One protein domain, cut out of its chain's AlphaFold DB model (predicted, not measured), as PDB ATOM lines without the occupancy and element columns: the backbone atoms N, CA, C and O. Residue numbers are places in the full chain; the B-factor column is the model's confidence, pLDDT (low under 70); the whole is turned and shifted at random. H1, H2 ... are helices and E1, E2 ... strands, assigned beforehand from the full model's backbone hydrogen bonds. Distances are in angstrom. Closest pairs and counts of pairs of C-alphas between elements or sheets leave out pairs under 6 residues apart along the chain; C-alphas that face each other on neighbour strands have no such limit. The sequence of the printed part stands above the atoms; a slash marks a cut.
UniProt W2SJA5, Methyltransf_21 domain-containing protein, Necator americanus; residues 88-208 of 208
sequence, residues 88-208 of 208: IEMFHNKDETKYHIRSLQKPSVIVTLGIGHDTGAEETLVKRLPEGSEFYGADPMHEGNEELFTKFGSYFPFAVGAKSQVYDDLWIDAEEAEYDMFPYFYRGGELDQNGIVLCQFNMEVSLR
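Overview. This is residues 88 to 208 of the 208 residues of the protein "Methyltransf_21 domain-containing protein" of Necator americanus (UniProt W2SJA5). A twisted wall of five parallel strands, E5 E4 E3 E6 E7, runs through the model, with H1, H2 and the small hairpin of E1 and E2 on one side of it. On the other side the chain between E6 and E7 swings out and brings the two short helices H3 and H4 together at a corner, at a distance from the sheet. The 121 residues hold named elements in the order E1 E2 E3 H1 E4 H2 E5 E6 H3 H4 E7, and E1 and E2 make an antiparallel sheet of their own. The class is mixed, helices and strands, though under half of the residues are in named elements. The whole is compact, with a radius of gyration of the C-alphas of 13.9 A, and rounded, spanning 35 by 33 by 28 A.

Along the chain. In the large sheet E3 is residues 109 to 113, 13.1 A long, from C-alpha 109 at (42.457, 17.696, 11.671); E4 is 134 to 138, 13.6 A, E5 154 to 156, E6 169 to 172 and E7 200 to 203, ending at C-alpha 203 at (41.509, 10.554, 26.521). E1 is residues 88 to 92, 13.0 A, from C-alpha 88 at (53.278, 7.297, 20.672), and E2 is 97 to 101, 13.4 A. H1 is residues 120 to 126, 10.0 A, H2 145 to 149, H3 182 to 185 and H4 190 to 193.

Arrangement. From edge strand E5 to edge strand E7 the strands' lines turn by 61 degrees. Within hydrogen-bond range across the neighbour strands are N 137 and O 154 of E4 and E5 at 2.9 A, N 136 and O 110 of E4 and E3 at 2.8 A, N 113 and O 171 of E3 and E6 at 2.8 A, and N 202 and O 170 of E7 and E6 at 3.4 A. E3 H1 E4, E4 H2 E5 and E6 H3 H4 E7 are strand-helix-strand units, parallel neighbour strands with helices between, each with a right-handed crossover. H2 is on the sheet over E5, at a height of 8.4 A. H1 only grazes the sheet with residues 122 to 126; its closest C-alphas to E1 are those of Ala 121 and Phe 91, 4.9 A apart. In the hairpin E1 and E2, N 91 and O 98 are 2.8 A apart. The closest C-alphas of E2 and E7 are those of Tyr 99 and Asn 202, 6.3 A apart. H3 and H4 are not on the sheet and touch only at the corner, Tyr 184 and Glu 190 having the closest C-alphas at 5.0 A. In H1 and H2 every O i to N i+4 pair is within hydrogen-bond range; H3 and H4 are too short for such a pair.

Size, cuts and confidence. The C-alphas farthest apart, those of Gln 105 and Ala 177, are 38.0 A apart. The printed part has no cut and ends at residue 208, the chain's last. The link from E5 to E6, residues 157 to 168, is long. Mean pLDDT of the printed part is 73.0; residues 159 to 190, 192 and 194 to 208 are under 70.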
ATOM      1  N   ILE A  88      54.184   6.652  19.720       81.50
ATOM      2  CA  ILE A  88      53.278   7.297  20.672       81.50
ATOM      3  C   ILE A  88      54.069   8.388  21.403       81.50
ATOM      4  O   ILE A  88      54.997   8.083  22.156       81.50
ATOM      5  N   GLU A  89      53.721   9.653  21.176       83.75
ATOM      6  CA  GLU A  89      54.334  10.797  21.850       83.75
ATOM      7  C   GLU A  89      53.476  11.263  23.027       83.75
ATOM      8  O   GLU A  89      52.252  11.130  23.021       83.75
ATOM      9  N   MET A  90      54.147  11.798  24.047       83.75
ATOM     10  CA  MET A  90      53.535  12.311  25.270       83.75
ATOM     11  C   MET A  90      53.609  13.837  25.254       83.75
ATOM     12  O   MET A  90      54.690  14.405  25.089       83.75
ATOM     13  N   PHE A  91      52.464  14.480  25.437       85.06
ATOM     14  CA  PHE A  91      52.303  15.927  25.470       85.06
ATOM     15  C   PHE A  91      51.834  16.313  26.870       85.06
ATOM     16  O   PHE A  91      50.697  16.048  27.253       85.06
ATOM     17  N   HIS A  92      52.753  16.862  27.660       81.44
ATOM     18  CA  HIS A  92      52.496  17.267  29.041       81.44
ATOM     19  C   HIS A  92      51.915  18.678  29.089       81.44
ATOM     20  O   HIS A  92      52.431  19.570  28.410       81.44
ATOM     21  N   ASN A  93      50.914  18.882  29.940       74.69
ATOM     22  CA  ASN A  93      50.480  20.206  30.374       74.69
ATOM     23  C   ASN A  93      50.796  20.362  31.892       74.69
ATOM     24  O   ASN A  93      51.712  19.697  32.395       74.69
ATOM     25  N   LYS A  94      50.127  21.263  32.626       74.81
ATOM     26  CA  LYS A  94      50.363  21.461  34.069       74.81
ATOM     27  C   LYS A  94      49.934  20.295  34.969       74.81
ATOM     28  O   LYS A  94      50.581  20.101  36.001       74.81
ATOM     29  N   ASP A  95      48.877  19.571  34.633       70.25
ATOM     30  CA  ASP A  95      48.204  18.589  35.497       70.25
ATOM     31  C   ASP A  95      47.968  17.213  34.852       70.25
ATOM     32  O   ASP A  95      47.797  16.226  35.568       70.25
ATOM     33  N   GLU A  96      48.091  17.104  33.534       71.50
ATOM     34  CA  GLU A  96      47.809  15.907  32.750       71.50
ATOM     35  C   GLU A  96      48.849  15.622  31.646       71.50
ATOM     36  O   GLU A  96      49.875  16.288  31.443       71.50
ATOM     37  N   THR A  97      48.641  14.503  30.958       76.00
ATOM     38  CA  THR A  97      49.483  14.058  29.851       76.00
ATOM     39  C   THR A  97      48.625  13.438  28.772       76.00
ATOM     40  O   THR A  97      48.089  12.344  28.950       76.00
ATOM     41  N   LYS A  98      48.600  14.089  27.612       80.62
ATOM     42  CA  LYS A  98      47.906  13.595  26.430       80.62
ATOM     43  C   LYS A  98      48.865  12.746  25.598       80.62
ATOM     44  O   LYS A  98      50.013  13.121  25.352       80.62
ATOM     45  N   TYR A  99      48.414  11.562  25.200       81.19
ATOM     46  CA  TYR A  99      49.172  10.643  24.348       81.19
ATOM     47  C   TYR A  99      48.671  10.776  22.916       81.19
ATOM     48  O   TYR A  99      47.465  10.849  22.714       81.19
ATOM     49  N   HIS A 100      49.563  10.793  21.926       84.56
ATOM     50  CA  HIS A 100      49.154  10.934  20.529       84.56
ATOM     51  C   HIS A 100      50.081  10.171  19.575       84.56
ATOM     52  O   HIS A 100      51.307  10.274  19.659       84.56
ATOM     53  N   ILE A 101      49.488   9.411  18.649       84.12
ATOM     54  CA  ILE A 101      50.180   8.769  17.524       84.12
ATOM     55  C   ILE A 101      50.183   9.751  16.353       84.12
ATOM     56  O   ILE A 101      49.143  10.078  15.797       84.12
ATOM     57  N   ARG A 102      51.357  10.244  15.963       78.44
ATOM     58  CA  ARG A 102      51.436  11.265  14.909       78.44
ATOM     59  C   ARG A 102      51.277  10.677  13.513       78.44
ATOM     60  O   ARG A 102      51.954   9.713  13.148       78.44
ATOM     61  N   SER A 103      50.538  11.385  12.664       76.31
ATOM     62  CA  SER A 103      50.674  11.252  11.213       76.31
ATOM     63  C   SER A 103      52.029  11.811  10.758       76.31
ATOM     64  O   SER A 103      52.302  13.003  10.877       76.31
ATOM     65  N   LEU A 104      52.900  10.954  10.216       72.25
ATOM     66  CA  LEU A 104      54.259  11.349   9.810       72.25
ATOM     67  C   LEU A 104      54.326  12.095   8.468       72.25
ATOM     68  O   LEU A 104      55.359  12.674   8.148       72.25
ATOM     69  N   GLN A 105      53.280  12.016   7.640       75.50
ATOM     70  CA  GLN A 105      53.350  12.445   6.233       75.50
ATOM     71  C   GLN A 105      52.183  13.321   5.785       75.50
ATOM     72  O   GLN A 105      52.303  14.005   4.772       75.50
ATOM     73  N   LYS A 106      51.047  13.271   6.484       83.44
ATOM     74  CA  LYS A 106      49.829  13.972   6.075       83.44
ATOM     75  C   LYS A 106      49.368  14.932   7.163       83.44
ATOM     76  O   LYS A 106      49.463  14.555   8.335       83.44
ATOM     77  N   PRO A 107      48.853  16.113   6.788       87.31
ATOM     78  CA  PRO A 107      48.204  16.989   7.746       87.31
ATOM     79  C   PRO A 107      47.043  16.258   8.425       87.31
ATOM     80  O   PRO A 107      46.451  15.347   7.841       87.31
ATOM     81  N   SER A 108      46.777  16.631   9.669       86.31
ATOM     82  CA  SER A 108      45.696  16.068  10.485       86.31
ATOM     83  C   SER A 108      44.722  17.170  10.879       86.31
ATOM     84  O   SER A 108      45.118  18.329  10.991       86.31
ATOM     85  N   VAL A 109      43.463  16.805  11.094       86.44
ATOM     86  CA  VAL A 109      42.457  17.696  11.671       86.44
ATOM     87  C   VAL A 109      42.274  17.283  13.125       86.44
ATOM     88  O   VAL A 109      41.784  16.194  13.407       86.44
ATOM     89  N   ILE A 110      42.706  18.144  14.041       87.06
ATOM     90  CA  ILE A 110      42.664  17.909  15.482       87.06
ATOM     91  C   ILE A 110      41.477  18.656  16.074       87.06
ATOM     92  O   ILE A 110      41.340  19.865  15.882       87.06
ATOM     93  N   VAL A 111      40.635  17.941  16.817       85.69
ATOM     94  CA  VAL A 111      39.472  18.508  17.496       85.69
ATOM     95  C   VAL A 111      39.621  18.309  18.995       85.69
ATOM     96  O   VAL A 111      39.661  17.177  19.473       85.69
ATOM     97  N   THR A 112      39.663  19.409  19.737       85.50
ATOM     98  CA  THR A 112      39.684  19.418  21.202       85.50
ATOM     99  C   THR A 112      38.300  19.782  21.726       85.50
ATOM    100  O   THR A 112      37.784  20.861  21.431       85.50
ATOM    101  N   LEU A 113      37.690  18.877  22.487       83.50
ATOM    102  CA  LEU A 113      36.443  19.098  23.213       83.50
ATOM    103  C   LEU A 113      36.753  19.249  24.696       83.50
ATOM    104  O   LEU A 113      37.400  18.370  25.258       83.50
ATOM    105  N   GLY A 114      36.268  20.337  25.295       78.75
ATOM    106  CA  GLY A 114      36.728  20.732  26.625       78.75
ATOM    107  C   GLY A 114      38.158  21.244  26.495       78.75
ATOM    108  O   GLY A 114      39.116  20.488  26.554       78.75
ATOM    109  N   ILE A 115      38.317  22.530  26.180       83.56
ATOM    110  CA  ILE A 115      39.660  23.107  26.025       83.56
ATOM    111  C   ILE A 115      40.287  23.294  27.407       83.56
ATOM    112  O   ILE A 115      41.506  23.205  27.552       83.56
ATOM    113  N   GLY A 116      39.450  23.610  28.400       78.00
ATOM    114  CA  GLY A 116      39.919  23.964  29.726       78.00
ATOM    115  C   GLY A 116      40.777  25.231  29.686       78.00
ATOM    116  O   GLY A 116      40.758  26.012  28.734       78.00
ATOM    117  N   HIS A 117      41.543  25.460  30.749       81.19
ATOM    118  CA  HIS A 117      42.400  26.643  30.881       81.19
ATOM    119  C   HIS A 117      43.886  26.365  30.578       81.19
ATOM    120  O   HIS A 117      44.743  27.216  30.849       81.19
ATOM    121  N   ASP A 118      44.213  25.194  30.022       83.31
ATOM    122  CA  ASP A 118      45.576  24.808  29.655       83.31
ATOM    123  C   ASP A 118      45.622  24.157  28.267       83.31
ATOM    124  O   ASP A 118      45.136  23.056  28.060       83.31
ATOM    125  N   THR A 119      46.253  24.847  27.314       87.12
ATOM    126  CA  THR A 119      46.423  24.389  25.921       87.12
ATOM    127  C   THR A 119      47.860  23.959  25.616       87.12
ATOM    128  O   THR A 119      48.260  23.844  24.456       87.12
ATOM    129  N   GLY A 120      48.698  23.754  26.642       88.31
ATOM    130  CA  GLY A 120      50.125  23.474  26.459       88.31
ATOM    131  C   GLY A 120      50.413  22.203  25.648       88.31
ATOM    132  O   GLY A 120      51.392  22.156  24.889       88.31
ATOM    133  N   ALA A 121      49.549  21.190  25.762       88.38
ATOM    134  CA  ALA A 121      49.653  19.962  24.984       88.38
ATOM    135  C   ALA A 121      49.374  20.225  23.494       88.38
ATOM    136  O   ALA A 121      50.173  19.833  22.639       88.38
ATOM    137  N   GLU A 122      48.305  20.960  23.189       90.25
ATOM    138  CA  GLU A 122      47.891  21.357  21.843       90.25
ATOM    139  C   GLU A 122      48.938  22.274  21.195       90.25
ATOM    140  O   GLU A 122      49.398  21.998  20.086       90.25
ATOM    141  N   GLU A 123      49.423  23.296  21.908       91.75
ATOM    142  CA  GLU A 123      50.491  24.189  21.436       91.75
ATOM    143  C   GLU A 123      51.785  23.427  21.103       91.75
ATOM    144  O   GLU A 123      52.548  23.804  20.201       91.75
ATOM    145  N   THR A 124      52.075  22.357  21.848       90.94
ATOM    146  CA  THR A 124      53.225  21.491  21.577       90.94
ATOM    147  C   THR A 124      52.960  20.595  20.370       90.94
ATOM    148  O   THR A 124      53.859  20.431  19.539       90.94
ATOM    149  N   LEU A 125      51.744  20.065  20.224       90.50
ATOM    150  CA  LEU A 125      51.348  19.227  19.093       90.50
ATOM    151  C   LEU A 125      51.380  19.991  17.762       90.50
ATOM    152  O   LEU A 125      51.891  19.458  16.777       90.50
ATOM    153  N   VAL A 126      50.953  21.258  17.744       91.00
ATOM    154  CA  VAL A 126      51.048  22.156  16.574       91.00
ATOM    155  C   VAL A 126      52.468  22.190  16.004       91.00
ATOM    156  O   VAL A 126      52.662  22.156  14.794       91.00
ATOM    157  N   LYS A 127      53.488  22.195  16.870       91.38
ATOM    158  CA  LYS A 127      54.906  22.232  16.465       91.38
ATOM    159  C   LYS A 127      55.423  20.884  15.951       91.38
ATOM    160  O   LYS A 127      56.552  20.818  15.464       91.38
ATOM    161  N   ARG A 128      54.662  19.801  16.131       89.94
ATOM    162  CA  ARG A 128      55.051  18.428  15.775       89.94
ATOM    163  C   ARG A 128      54.335  17.890  14.546       89.94
ATOM    164  O   ARG A 128      54.897  17.013  13.894       89.94
ATOM    165  N   LEU A 129      53.125  18.356  14.258       89.88
ATOM    166  CA  LEU A 129      52.359  17.873  13.114       89.88
ATOM    167  C   LEU A 129      52.841  18.487  11.789       89.88
ATOM    168  O   LEU A 129      53.422  19.575  11.784       89.88
ATOM    169  N   PRO A 130      52.612  17.801  10.653       90.19
ATOM    170  CA  PRO A 130      52.921  18.344   9.337       90.19
ATOM    171  C   PRO A 130      52.208  19.674   9.066       90.19
ATOM    172  O   PRO A 130      51.082  19.897   9.524       90.19
ATOM    173  N   GLU A 131      52.849  20.528   8.269       90.81
ATOM    174  CA  GLU A 131      52.259  21.782   7.796       90.81
ATOM    175  C   GLU A 131      50.912  21.530   7.098       90.81
ATOM    176  O   GLU A 131      50.751  20.555   6.357       90.81
ATOM    177  N   GLY A 132      49.942  22.409   7.356       89.88
ATOM    178  CA  GLY A 132      48.564  22.273   6.878       89.88
ATOM    179  C   GLY A 132      47.645  21.473   7.804       89.88
ATOM    180  O   GLY A 132      46.496  21.255   7.439       89.88
ATOM    181  N   SER A 133      48.125  21.027   8.969       92.00
ATOM    182  CA  SER A 133      47.251  20.465  10.006       92.00
ATOM    183  C   SER A 133      46.364  21.555  10.607       92.00
ATOM    184  O   SER A 133      46.833  22.666  10.860       92.00
ATOM    185  N   GLU A 134      45.097  21.232  10.842       92.75
ATOM    186  CA  GLU A 134      44.079  22.165  11.327       92.75
ATOM    187  C   GLU A 134      43.675  21.807  12.756       92.75
ATOM    188  O   GLU A 134      43.635  20.635  13.125       92.75
ATOM    189  N   PHE A 135      43.381  22.825  13.565       93.19
ATOM    190  CA  PHE A 135      43.011  22.669  14.969       93.19
ATOM    191  C   PHE A 135      41.680  23.365  15.235       93.19
ATOM    192  O   PHE A 135      41.509  24.543  14.906       93.19
ATOM    193  N   TYR A 136      40.758  22.646  15.867       90.12
ATOM    194  CA  TYR A 136      39.420  23.115  16.206       90.12
ATOM    195  C   TYR A 136      39.128  22.832  17.677       90.12
ATOM    196  O   TYR A 136      39.204  21.692  18.117       90.12
ATOM    197  N   GLY A 137      38.800  23.866  18.439       88.62
ATOM    198  CA  GLY A 137      38.509  23.760  19.865       88.62
ATOM    199  C   GLY A 137      37.053  24.106  20.131       88.62
ATOM    200  O   GLY A 137      36.576  25.124  19.630       88.62
ATOM    201  N   ALA A 138      36.356  23.297  20.923       86.25
ATOM    202  CA  ALA A 138      34.985  23.562  21.340       86.25
ATOM    203  C   ALA A 138      34.864  23.549  22.869       86.25
ATOM    204  O   ALA A 138      35.174  22.547  23.515       86.25
ATOM    205  N   ASP A 139      34.403  24.666  23.435       80.75
ATOM    206  CA  ASP A 139      34.215  24.828  24.877       80.75
ATOM    207  C   ASP A 139      33.075  25.824  25.163       80.75
ATOM    208  O   ASP A 139      33.069  26.916  24.586       80.75
ATOM    209  N   PRO A 140      32.091  25.503  26.027       75.69
ATOM    210  CA  PRO A 140      31.047  26.453  26.412       75.69
ATOM    211  C   PRO A 140      31.573  27.642  27.238       75.69
ATOM    212  O   PRO A 140      30.910  28.680  27.299       75.69
ATOM    213  N   MET A 141      32.730  27.504  27.891       74.25
ATOM    214  CA  MET A 141      33.341  28.533  28.720       74.25
ATOM    215  C   MET A 141      34.259  29.414  27.868       74.25
ATOM    216  O   MET A 141      35.309  28.996  27.395       74.25
ATOM    217  N   HIS A 142      33.831  30.655  27.646       74.06
ATOM    218  CA  HIS A 142      34.475  31.568  26.697       74.06
ATOM    219  C   HIS A 142      35.623  32.387  27.300       74.06
ATOM    220  O   HIS A 142      36.582  32.732  26.608       74.06
ATOM    221  N   GLU A 143      35.521  32.760  28.576       75.94
ATOM    222  CA  GLU A 143      36.485  33.662  29.208       75.94
ATOM    223  C   GLU A 143      37.853  32.971  29.347       75.94
ATOM    224  O   GLU A 143      37.986  31.953  30.020       75.94
ATOM    225  N   GLY A 144      38.868  33.509  28.666       75.25
ATOM    226  CA  GLY A 144      40.224  32.951  28.609       75.25
ATOM    227  C   GLY A 144      40.430  31.886  27.525       75.25
ATOM    228  O   GLY A 144      41.445  31.929  26.833       75.25
ATOM    229  N   ASN A 145      39.473  30.980  27.311       76.19
ATOM    230  CA  ASN A 145      39.675  29.820  26.427       76.19
ATOM    231  C   ASN A 145      39.732  30.209  24.943       76.19
ATOM    232  O   ASN A 145      40.568  29.685  24.205       76.19
ATOM    233  N   GLU A 146      38.919  31.184  24.516       82.50
ATOM    234  CA  GLU A 146      38.981  31.712  23.146       82.50
ATOM    235  C   GLU A 146      40.364  32.304  22.841       82.50
ATOM    236  O   GLU A 146      40.964  31.988  21.811       82.50
ATOM    237  N   GLU A 147      40.885  33.145  23.742       86.00
ATOM    238  CA  GLU A 147      42.174  33.816  23.553       86.00
ATOM    239  C   GLU A 147      43.324  32.808  23.513       86.00
ATOM    240  O   GLU A 147      44.262  32.972  22.733       86.00
ATOM    241  N   LEU A 148      43.266  31.758  24.336       86.75
ATOM    242  CA  LEU A 148      44.271  30.701  24.341       86.75
ATOM    243  C   LEU A 148      44.263  29.912  23.029       86.75
ATOM    244  O   LEU A 148      45.305  29.803  22.381       86.75
ATOM    245  N   PHE A 149      43.102  29.406  22.614       89.88
ATOM    246  CA  PHE A 149      43.021  28.466  21.496       89.88
ATOM    247  C   PHE A 149      43.153  29.145  20.124       89.88
ATOM    248  O   PHE A 149      43.780  28.609  19.207       89.88
ATOM    249  N   THR A 150      42.642  30.374  19.982       91.12
ATOM    250  CA  THR A 150      42.678  31.122  18.708       91.12
ATOM    251  C   THR A 150      44.105  31.499  18.271       91.12
ATOM    252  O   THR A 150      44.329  31.933  17.143       91.12
ATOM    253  N   LYS A 151      45.117  31.288  19.126       93.06
ATOM    254  CA  LYS A 151      46.539  31.458  18.771       93.06
ATOM    255  C   LYS A 151      47.020  30.473  17.707       93.06
ATOM    256  O   LYS A 151      47.987  30.777  17.011       93.06
ATOM    257  N   PHE A 152      46.401  29.297  17.616       92.38
ATOM    258  CA  PHE A 152      46.854  28.218  16.733       92.38
ATOM    259  C   PHE A 152      45.723  27.455  16.034       92.38
ATOM    260  O   PHE A 152      46.004  26.683  15.118       92.38
ATOM    261  N   GLY A 153      44.464  27.663  16.425       93.00
ATOM    262  CA  GLY A 153      43.308  26.994  15.834       93.00
ATOM    263  C   GLY A 153      42.073  27.885  15.772       93.00
ATOM    264  O   GLY A 153      42.134  29.086  16.021       93.00
ATOM    265  N   SER A 154      40.934  27.287  15.428       93.12
ATOM    266  CA  SER A 154      39.631  27.960  15.483       93.12
ATOM    267  C   SER A 154      38.890  27.567  16.754       93.12
ATOM    268  O   SER A 154      38.795  26.383  17.073       93.12
ATOM    269  N   TYR A 155      38.350  28.559  17.456       88.31
ATOM    270  CA  TYR A 155      37.561  28.367  18.667       88.31
ATOM    271  C   TYR A 155      36.058  28.402  18.374       88.31
ATOM    272  O   TYR A 155      35.577  29.214  17.579       88.31
ATOM    273  N   PHE A 156      35.313  27.545  19.064       86.62
ATOM    274  CA  PHE A 156      33.868  27.460  18.989       86.62
ATOM    275  C   PHE A 156      33.240  27.520  20.393       86.62
ATOM    276  O   PHE A 156      33.473  26.621  21.203       86.62
ATOM    277  N   PRO A 157      32.395  28.530  20.685       83.00
ATOM    278  CA  PRO A 157      31.803  28.730  22.008       83.00
ATOM    279  C   PRO A 157      30.568  27.847  22.228       83.00
ATOM    280  O   PRO A 157      29.463  28.335  22.480       83.00
ATOM    281  N   PHE A 158      30.715  26.534  22.064       75.44
ATOM    282  CA  PHE A 158      29.650  25.576  22.335       75.44
ATOM    283  C   PHE A 158      30.198  24.274  22.906       75.44
ATOM    284  O   PHE A 158      31.274  23.813  22.543       75.44
ATOM    285  N   ALA A 159      29.400  23.641  23.762       65.75
ATOM    286  CA  ALA A 159      29.615  22.250  24.121       65.75
ATOM    287  C   ALA A 159      29.180  21.354  22.955       65.75
ATOM    288  O   ALA A 159      28.095  21.532  22.386       65.75
ATOM    289  N   VAL A 160      30.005  20.368  22.612       60.25
ATOM    290  CA  VAL A 160      29.631  19.338  21.644       60.25
ATOM    291  C   VAL A 160      28.808  18.278  22.367       60.25
ATOM    292  O   VAL A 160      29.333  17.428  23.071       60.25
ATOM    293  N   GLY A 161      27.490  18.360  22.195       55.06
ATOM    294  CA  GLY A 161      26.554  17.275  22.497       55.06
ATOM    295  C   GLY A 161      26.066  16.599  21.214       55.06
ATOM    296  O   GLY A 161      26.454  17.000  20.123       55.06
ATOM    297  N   ALA A 162      25.168  15.622  21.356       46.97
ATOM    298  CA  ALA A 162      24.561  14.707  20.367       46.97
ATOM    299  C   ALA A 162      24.250  15.129  18.910       46.97
ATOM    300  O   ALA A 162      23.705  14.320  18.162       46.97
ATOM    301  N   LYS A 163      24.492  16.366  18.474       45.31
ATOM    302  CA  LYS A 163      23.991  16.915  17.206       45.31
ATOM    303  C   LYS A 163      25.019  17.730  16.407       45.31
ATOM    304  O   LYS A 163      24.658  18.778  15.879       45.31
ATOM    305  N   SER A 164      26.252  17.248  16.261       48.06
ATOM    306  CA  SER A 164      27.254  17.857  15.358       48.06
ATOM    307  C   SER A 164      27.834  16.826  14.385       48.06
ATOM    308  O   SER A 164      27.815  15.639  14.691       48.06
ATOM    309  N   GLN A 165      28.272  17.274  13.196       51.19
ATOM    310  CA  GLN A 165      28.323  16.425  11.994       51.19
ATOM    311  C   GLN A 165      29.691  15.979  11.441       51.19
ATOM    312  O   GLN A 165      29.652  15.086  10.610       51.19
ATOM    313  N   VAL A 166      30.870  16.475  11.859       45.06
ATOM    314  CA  VAL A 166      32.172  15.929  11.370       45.06
ATOM    315  C   VAL A 166      33.344  16.232  12.323       45.06
ATOM    316  O   VAL A 166      33.514  17.400  12.658       45.06
ATOM    317  N   TYR A 167      34.170  15.230  12.682       52.34
ATOM    318  CA  TYR A 167      35.472  15.354  13.384       52.34
ATOM    319  C   TYR A 167      36.433  14.204  12.984       52.34
ATOM    320  O   TYR A 167      35.977  13.065  12.909       52.34
ATOM    321  N   ASP A 168      37.731  14.470  12.762       43.19
ATOM    322  CA  ASP A 168      38.723  13.444  12.350       43.19
ATOM    323  C   ASP A 168      39.545  12.860  13.527       43.19
ATOM    324  O   ASP A 168      39.701  11.640  13.615       43.19
ATOM    325  N   ASP A 169      40.001  13.696  14.470       43.59
ATOM    326  CA  ASP A 169      40.604  13.290  15.752       43.59
ATOM    327  C   ASP A 169      39.896  13.994  16.907       43.59
ATOM    328  O   ASP A 169      39.761  15.214  16.877       43.59
ATOM    329  N   LEU A 170      39.496  13.247  17.941       60.53
ATOM    330  CA  LEU A 170      38.788  13.787  19.103       60.53
ATOM    331  C   LEU A 170      39.635  13.663  20.370       60.53
ATOM    332  O   LEU A 170      39.991  12.557  20.789       60.53
ATOM    333  N   TRP A 171      39.949  14.806  20.969       49.91
ATOM    334  CA  TRP A 171      40.548  14.926  22.293       49.91
ATOM    335  C   TRP A 171      39.427  15.324  23.244       49.91
ATOM    336  O   TRP A 171      38.845  16.391  23.069       49.91
ATOM    337  N   ILE A 172      39.086  14.444  24.185       57.19
ATOM    338  CA  ILE A 172      38.089  14.726  25.225       57.19
ATOM    339  C   ILE A 172      38.831  14.898  26.543       57.19
ATOM    340  O   ILE A 172      39.407  13.929  27.048       57.19
ATOM    341  N   ASP A 173      38.790  16.116  27.064       47.88
ATOM    342  CA  ASP A 173      39.016  16.414  28.476       47.88
ATOM    343  C   ASP A 173      37.634  16.389  29.144       47.88
ATOM    344  O   ASP A 173      36.755  17.170  28.783       47.88
ATOM    345  N   ALA A 174      37.416  15.401  30.015       48.09
ATOM    346  CA  ALA A 174      36.177  15.247  30.767       48.09
ATOM    347  C   ALA A 174      36.485  15.167  32.263       48.09
ATOM    348  O   ALA A 174      36.756  14.091  32.809       48.09
ATOM    349  N   GLU A 175      36.403  16.312  32.933       52.00
ATOM    350  CA  GLU A 175      36.466  16.439  34.390       52.00
ATOM    351  C   GLU A 175      35.043  16.444  35.004       52.00
ATOM    352  O   GLU A 175      34.051  16.681  34.322       52.00
ATOM    353  N   GLU A 176      34.914  16.104  36.296       38.72
ATOM    354  CA  GLU A 176      33.647  15.850  37.023       38.72
ATOM    355  C   GLU A 176      32.377  16.587  36.512       38.72
ATOM    356  O   GLU A 176      32.320  17.813  36.486       38.72
ATOM    357  N   ALA A 177      31.295  15.814  36.305       40.72
ATOM    358  CA  ALA A 177      29.925  16.233  35.936       40.72
ATOM    359  C   ALA A 177      29.606  16.429  34.439       40.72
ATOM    360  O   ALA A 177      28.586  17.038  34.103       40.72
ATOM    361  N   GLU A 178      30.386  15.831  33.545       51.12
ATOM    362  CA  GLU A 178      30.078  15.823  32.115       51.12
ATOM    363  C   GLU A 178      29.222  14.622  31.678       51.12
ATOM    364  O   GLU A 178      29.173  13.578  32.332       51.12
ATOM    365  N   TYR A 179      28.449  14.823  30.605       51.03
ATOM    366  CA  TYR A 179      27.454  13.881  30.084       51.03
ATOM    367  C   TYR A 179      28.052  12.496  29.804       51.03
ATOM    368  O   TYR A 179      29.244  12.361  29.552       51.03
ATOM    369  N   ASP A 180      27.211  11.458  29.792       53.88
ATOM    370  CA  ASP A 180      27.642  10.130  29.352       53.88
ATOM    371  C   ASP A 180      28.105  10.222  27.888       53.88
ATOM    372  O   ASP A 180      27.286  10.382  26.979       53.88
ATOM    373  N   MET A 181      29.425  10.215  27.678       60.25
ATOM    374  CA  MET A 181      30.030  10.387  26.357       60.25
ATOM    375  C   MET A 181      30.074   9.070  25.570       60.25
ATOM    376  O   MET A 181      30.144   9.075  24.343       60.25
ATOM    377  N   PHE A 182      29.993   7.923  26.251       60.91
ATOM    378  CA  PHE A 182      30.103   6.603  25.624       60.91
ATOM    379  C   PHE A 182      29.017   6.280  24.586       60.91
ATOM    380  O   PHE A 182      29.373   5.706  23.554       60.91
ATOM    381  N   PRO A 183      27.735   6.663  24.773       65.69
ATOM    382  CA  PRO A 183      26.694   6.480  23.764       65.69
ATOM    383  C   PRO A 183      27.044   7.060  22.389       65.69
ATOM    384  O   PRO A 183      26.726   6.430  21.380       65.69
ATOM    385  N   TYR A 184      27.772   8.183  22.339       65.31
ATOM    386  CA  TYR A 184      28.203   8.805  21.081       65.31
ATOM    387  C   TYR A 184      29.147   7.903  20.277       65.31
ATOM    388  O   TYR A 184      29.104   7.915  19.047       65.31
ATOM    389  N   PHE A 185      29.967   7.106  20.968       67.19
ATOM    390  CA  PHE A 185      30.980   6.222  20.384       67.19
ATOM    391  C   PHE A 185      30.483   4.802  20.104       67.19
ATOM    392  O   PHE A 185      31.240   3.968  19.599       67.19
ATOM    393  N   TYR A 186      29.242   4.473  20.470       66.25
ATOM    394  CA  TYR A 186      28.690   3.160  20.164       66.25
ATOM    395  C   TYR A 186      28.474   2.997  18.667       66.25
ATOM    396  O   TYR A 186      28.178   3.951  17.954       66.25
ATOM    397  N   ARG A 187      28.566   1.750  18.189       64.12
ATOM    398  CA  ARG A 187      28.213   1.446  16.801       64.12
ATOM    399  C   ARG A 187      26.755   1.804  16.544       64.12
ATOM    400  O   ARG A 187      25.873   1.350  17.274       64.12
ATOM    401  N   GLY A 188      26.510   2.572  15.491       68.38
ATOM    402  CA  GLY A 188      25.204   3.153  15.194       68.38
ATOM    403  C   GLY A 188      24.770   4.243  16.179       68.38
ATOM    404  O   GLY A 188      23.609   4.650  16.138       68.38
ATOM    405  N   GLY A 189      25.667   4.698  17.056       69.25
ATOM    406  CA  GLY A 189      25.499   5.876  17.899       69.25
ATOM    407  C   GLY A 189      25.560   7.162  17.079       69.25
ATOM    408  O   GLY A 189      25.639   7.149  15.852       69.25
ATOM    409  N   GLU A 190      25.479   8.298  17.749       67.81
ATOM    410  CA  GLU A 190      25.342   9.600  17.102       67.81
ATOM    411  C   GLU A 190      26.517   9.958  16.182       67.81
ATOM    412  O   GLU A 190      26.272  10.567  15.143       67.81
ATOM    413  N   LEU A 191      27.765   9.593  16.506       70.56
ATOM    414  CA  LEU A 191      28.897   9.861  15.608       70.56
ATOM    415  C   LEU A 191      28.721   9.104  14.280       70.56
ATOM    416  O   LEU A 191      28.725   9.725  13.215       70.56
ATOM    417  N   ASP A 192      28.426   7.804  14.347       67.88
ATOM    418  CA  ASP A 192      28.153   6.964  13.175       67.88
ATOM    419  C   ASP A 192      26.954   7.482  12.360       67.88
ATOM    420  O   ASP A 192      27.011   7.557  11.131       67.88
ATOM    421  N   GLN A 193      25.865   7.882  13.031       70.56
ATOM    422  CA  GLN A 193      24.654   8.415  12.386       70.56
ATOM    423  C   GLN A 193      24.903   9.721  11.630       70.56
ATOM    424  O   GLN A 193      24.181  10.031  10.678       70.56
ATOM    425  N   ASN A 194      25.908  10.485  12.050       64.56
ATOM    426  CA  ASN A 194      26.315  11.722  11.400       64.56
ATOM    427  C   ASN A 194      27.472  11.517  10.405       64.56
ATOM    428  O   ASN A 194      27.937  12.488   9.818       64.56
ATOM    429  N   GLY A 195      27.904  10.273  10.160       63.00
ATOM    430  CA  GLY A 195      28.982   9.968   9.217       63.00
ATOM    431  C   GLY A 195      30.377  10.325   9.731       63.00
ATOM    432  O   GLY A 195      31.294  10.479   8.926       63.00
ATOM    433  N   ILE A 196      30.540  10.460  11.048       62.94
ATOM    434  CA  ILE A 196      31.809  10.793  11.693       62.94
ATOM    435  C   ILE A 196      32.603   9.511  11.917       62.94
ATOM    436  O   ILE A 196      32.126   8.592  12.579       62.94
ATOM    437  N   VAL A 197      33.827   9.456  11.389       66.31
ATOM    438  CA  VAL A 197      34.739   8.322  11.578       66.31
ATOM    439  C   VAL A 197      35.910   8.772  12.437       66.31
ATOM    440  O   VAL A 197      36.787   9.494  11.978       66.31
ATOM    441  N   LEU A 198      35.940   8.305  13.683       65.94
ATOM    442  CA  LEU A 198      37.026   8.583  14.615       65.94
ATOM    443  C   LEU A 198      38.250   7.716  14.279       65.94
ATOM    444  O   LEU A 198      38.198   6.492  14.415       65.94
ATOM    445  N   CYS A 199      39.348   8.340  13.851       66.12
ATOM    446  CA  CYS A 199      40.574   7.617  13.495       66.12
ATOM    447  C   CYS A 199      41.475   7.360  14.708       66.12
ATOM    448  O   CYS A 199      42.080   6.290  14.816       66.12
ATOM    449  N   GLN A 200      41.527   8.314  15.635       68.62
ATOM    450  CA  GLN A 200      42.239   8.188  16.895       68.62
ATOM    451  C   GLN A 200      41.460   8.874  18.018       68.62
ATOM    452  O   GLN A 200      40.884   9.949  17.853       68.62
ATOM    453  N   PHE A 201      41.462   8.231  19.183       69.06
ATOM    454  CA  PHE A 201      40.868   8.757  20.401       69.06
ATOM    455  C   PHE A 201      41.960   8.970  21.438       69.06
ATOM    456  O   PHE A 201      42.646   8.013  21.805       69.06
ATOM    457  N   ASN A 202      42.115  10.206  21.907       65.88
ATOM    458  CA  ASN A 202      43.021  10.527  23.005       65.88
ATOM    459  C   ASN A 202      42.158  10.986  24.184       65.88
ATOM    460  O   ASN A 202      41.311  11.861  24.026       65.88
ATOM    461  N   MET A 203      42.340  10.346  25.337       62.38
ATOM    462  CA  MET A 203      41.509  10.554  26.521       62.38
ATOM    463  C   MET A 203      42.387  10.893  27.711       62.38
ATOM    464  O   MET A 203      43.367  10.191  27.981       62.38
ATOM    465  N   GLU A 204      41.988  11.930  28.429       54.78
ATOM    466  CA  GLU A 204      42.484  12.219  29.761       54.78
ATOM    467  C   GLU A 204      41.775  11.330  30.795       54.78
ATOM    468  O   GLU A 204      40.572  11.083  30.719       54.78
ATOM    469  N   VAL A 205      42.530  10.792  31.757       52.22
ATOM    470  CA  VAL A 205      41.972   9.987  32.850       52.22
ATOM    471  C   VAL A 205      42.487  10.530  34.173       52.22
ATOM    472  O   VAL A 205      43.596  10.203  34.603       52.22
ATOM    473  N   SER A 206      41.645  11.315  34.840       45.53
ATOM    474  CA  SER A 206      41.883  11.799  36.198       45.53
ATOM    475  C   SER A 206      41.604  10.669  37.205       45.53
ATOM    476  O   SER A 206      40.468  10.221  37.386       45.53
ATOM    477  N   LEU A 207      42.661  10.136  37.830       40.84
ATOM    478  CA  LEU A 207      42.568   9.141  38.907       40.84
ATOM    479  C   LEU A 207      42.718   9.865  40.252       40.84
ATOM    480  O   LEU A 207      43.841  10.073  40.712       40.84
ATOM    481  N   ARG A 208      41.600  10.249  40.875       35.94
ATOM    482  CA  ARG A 208      41.592  10.663  42.289       35.94
ATOM    483  C   ARG A 208      41.731   9.463  43.229       35.94
ATOM    484  O   ARG A 208      41.150   8.393  42.926       35.94
TER     485      ARG A 208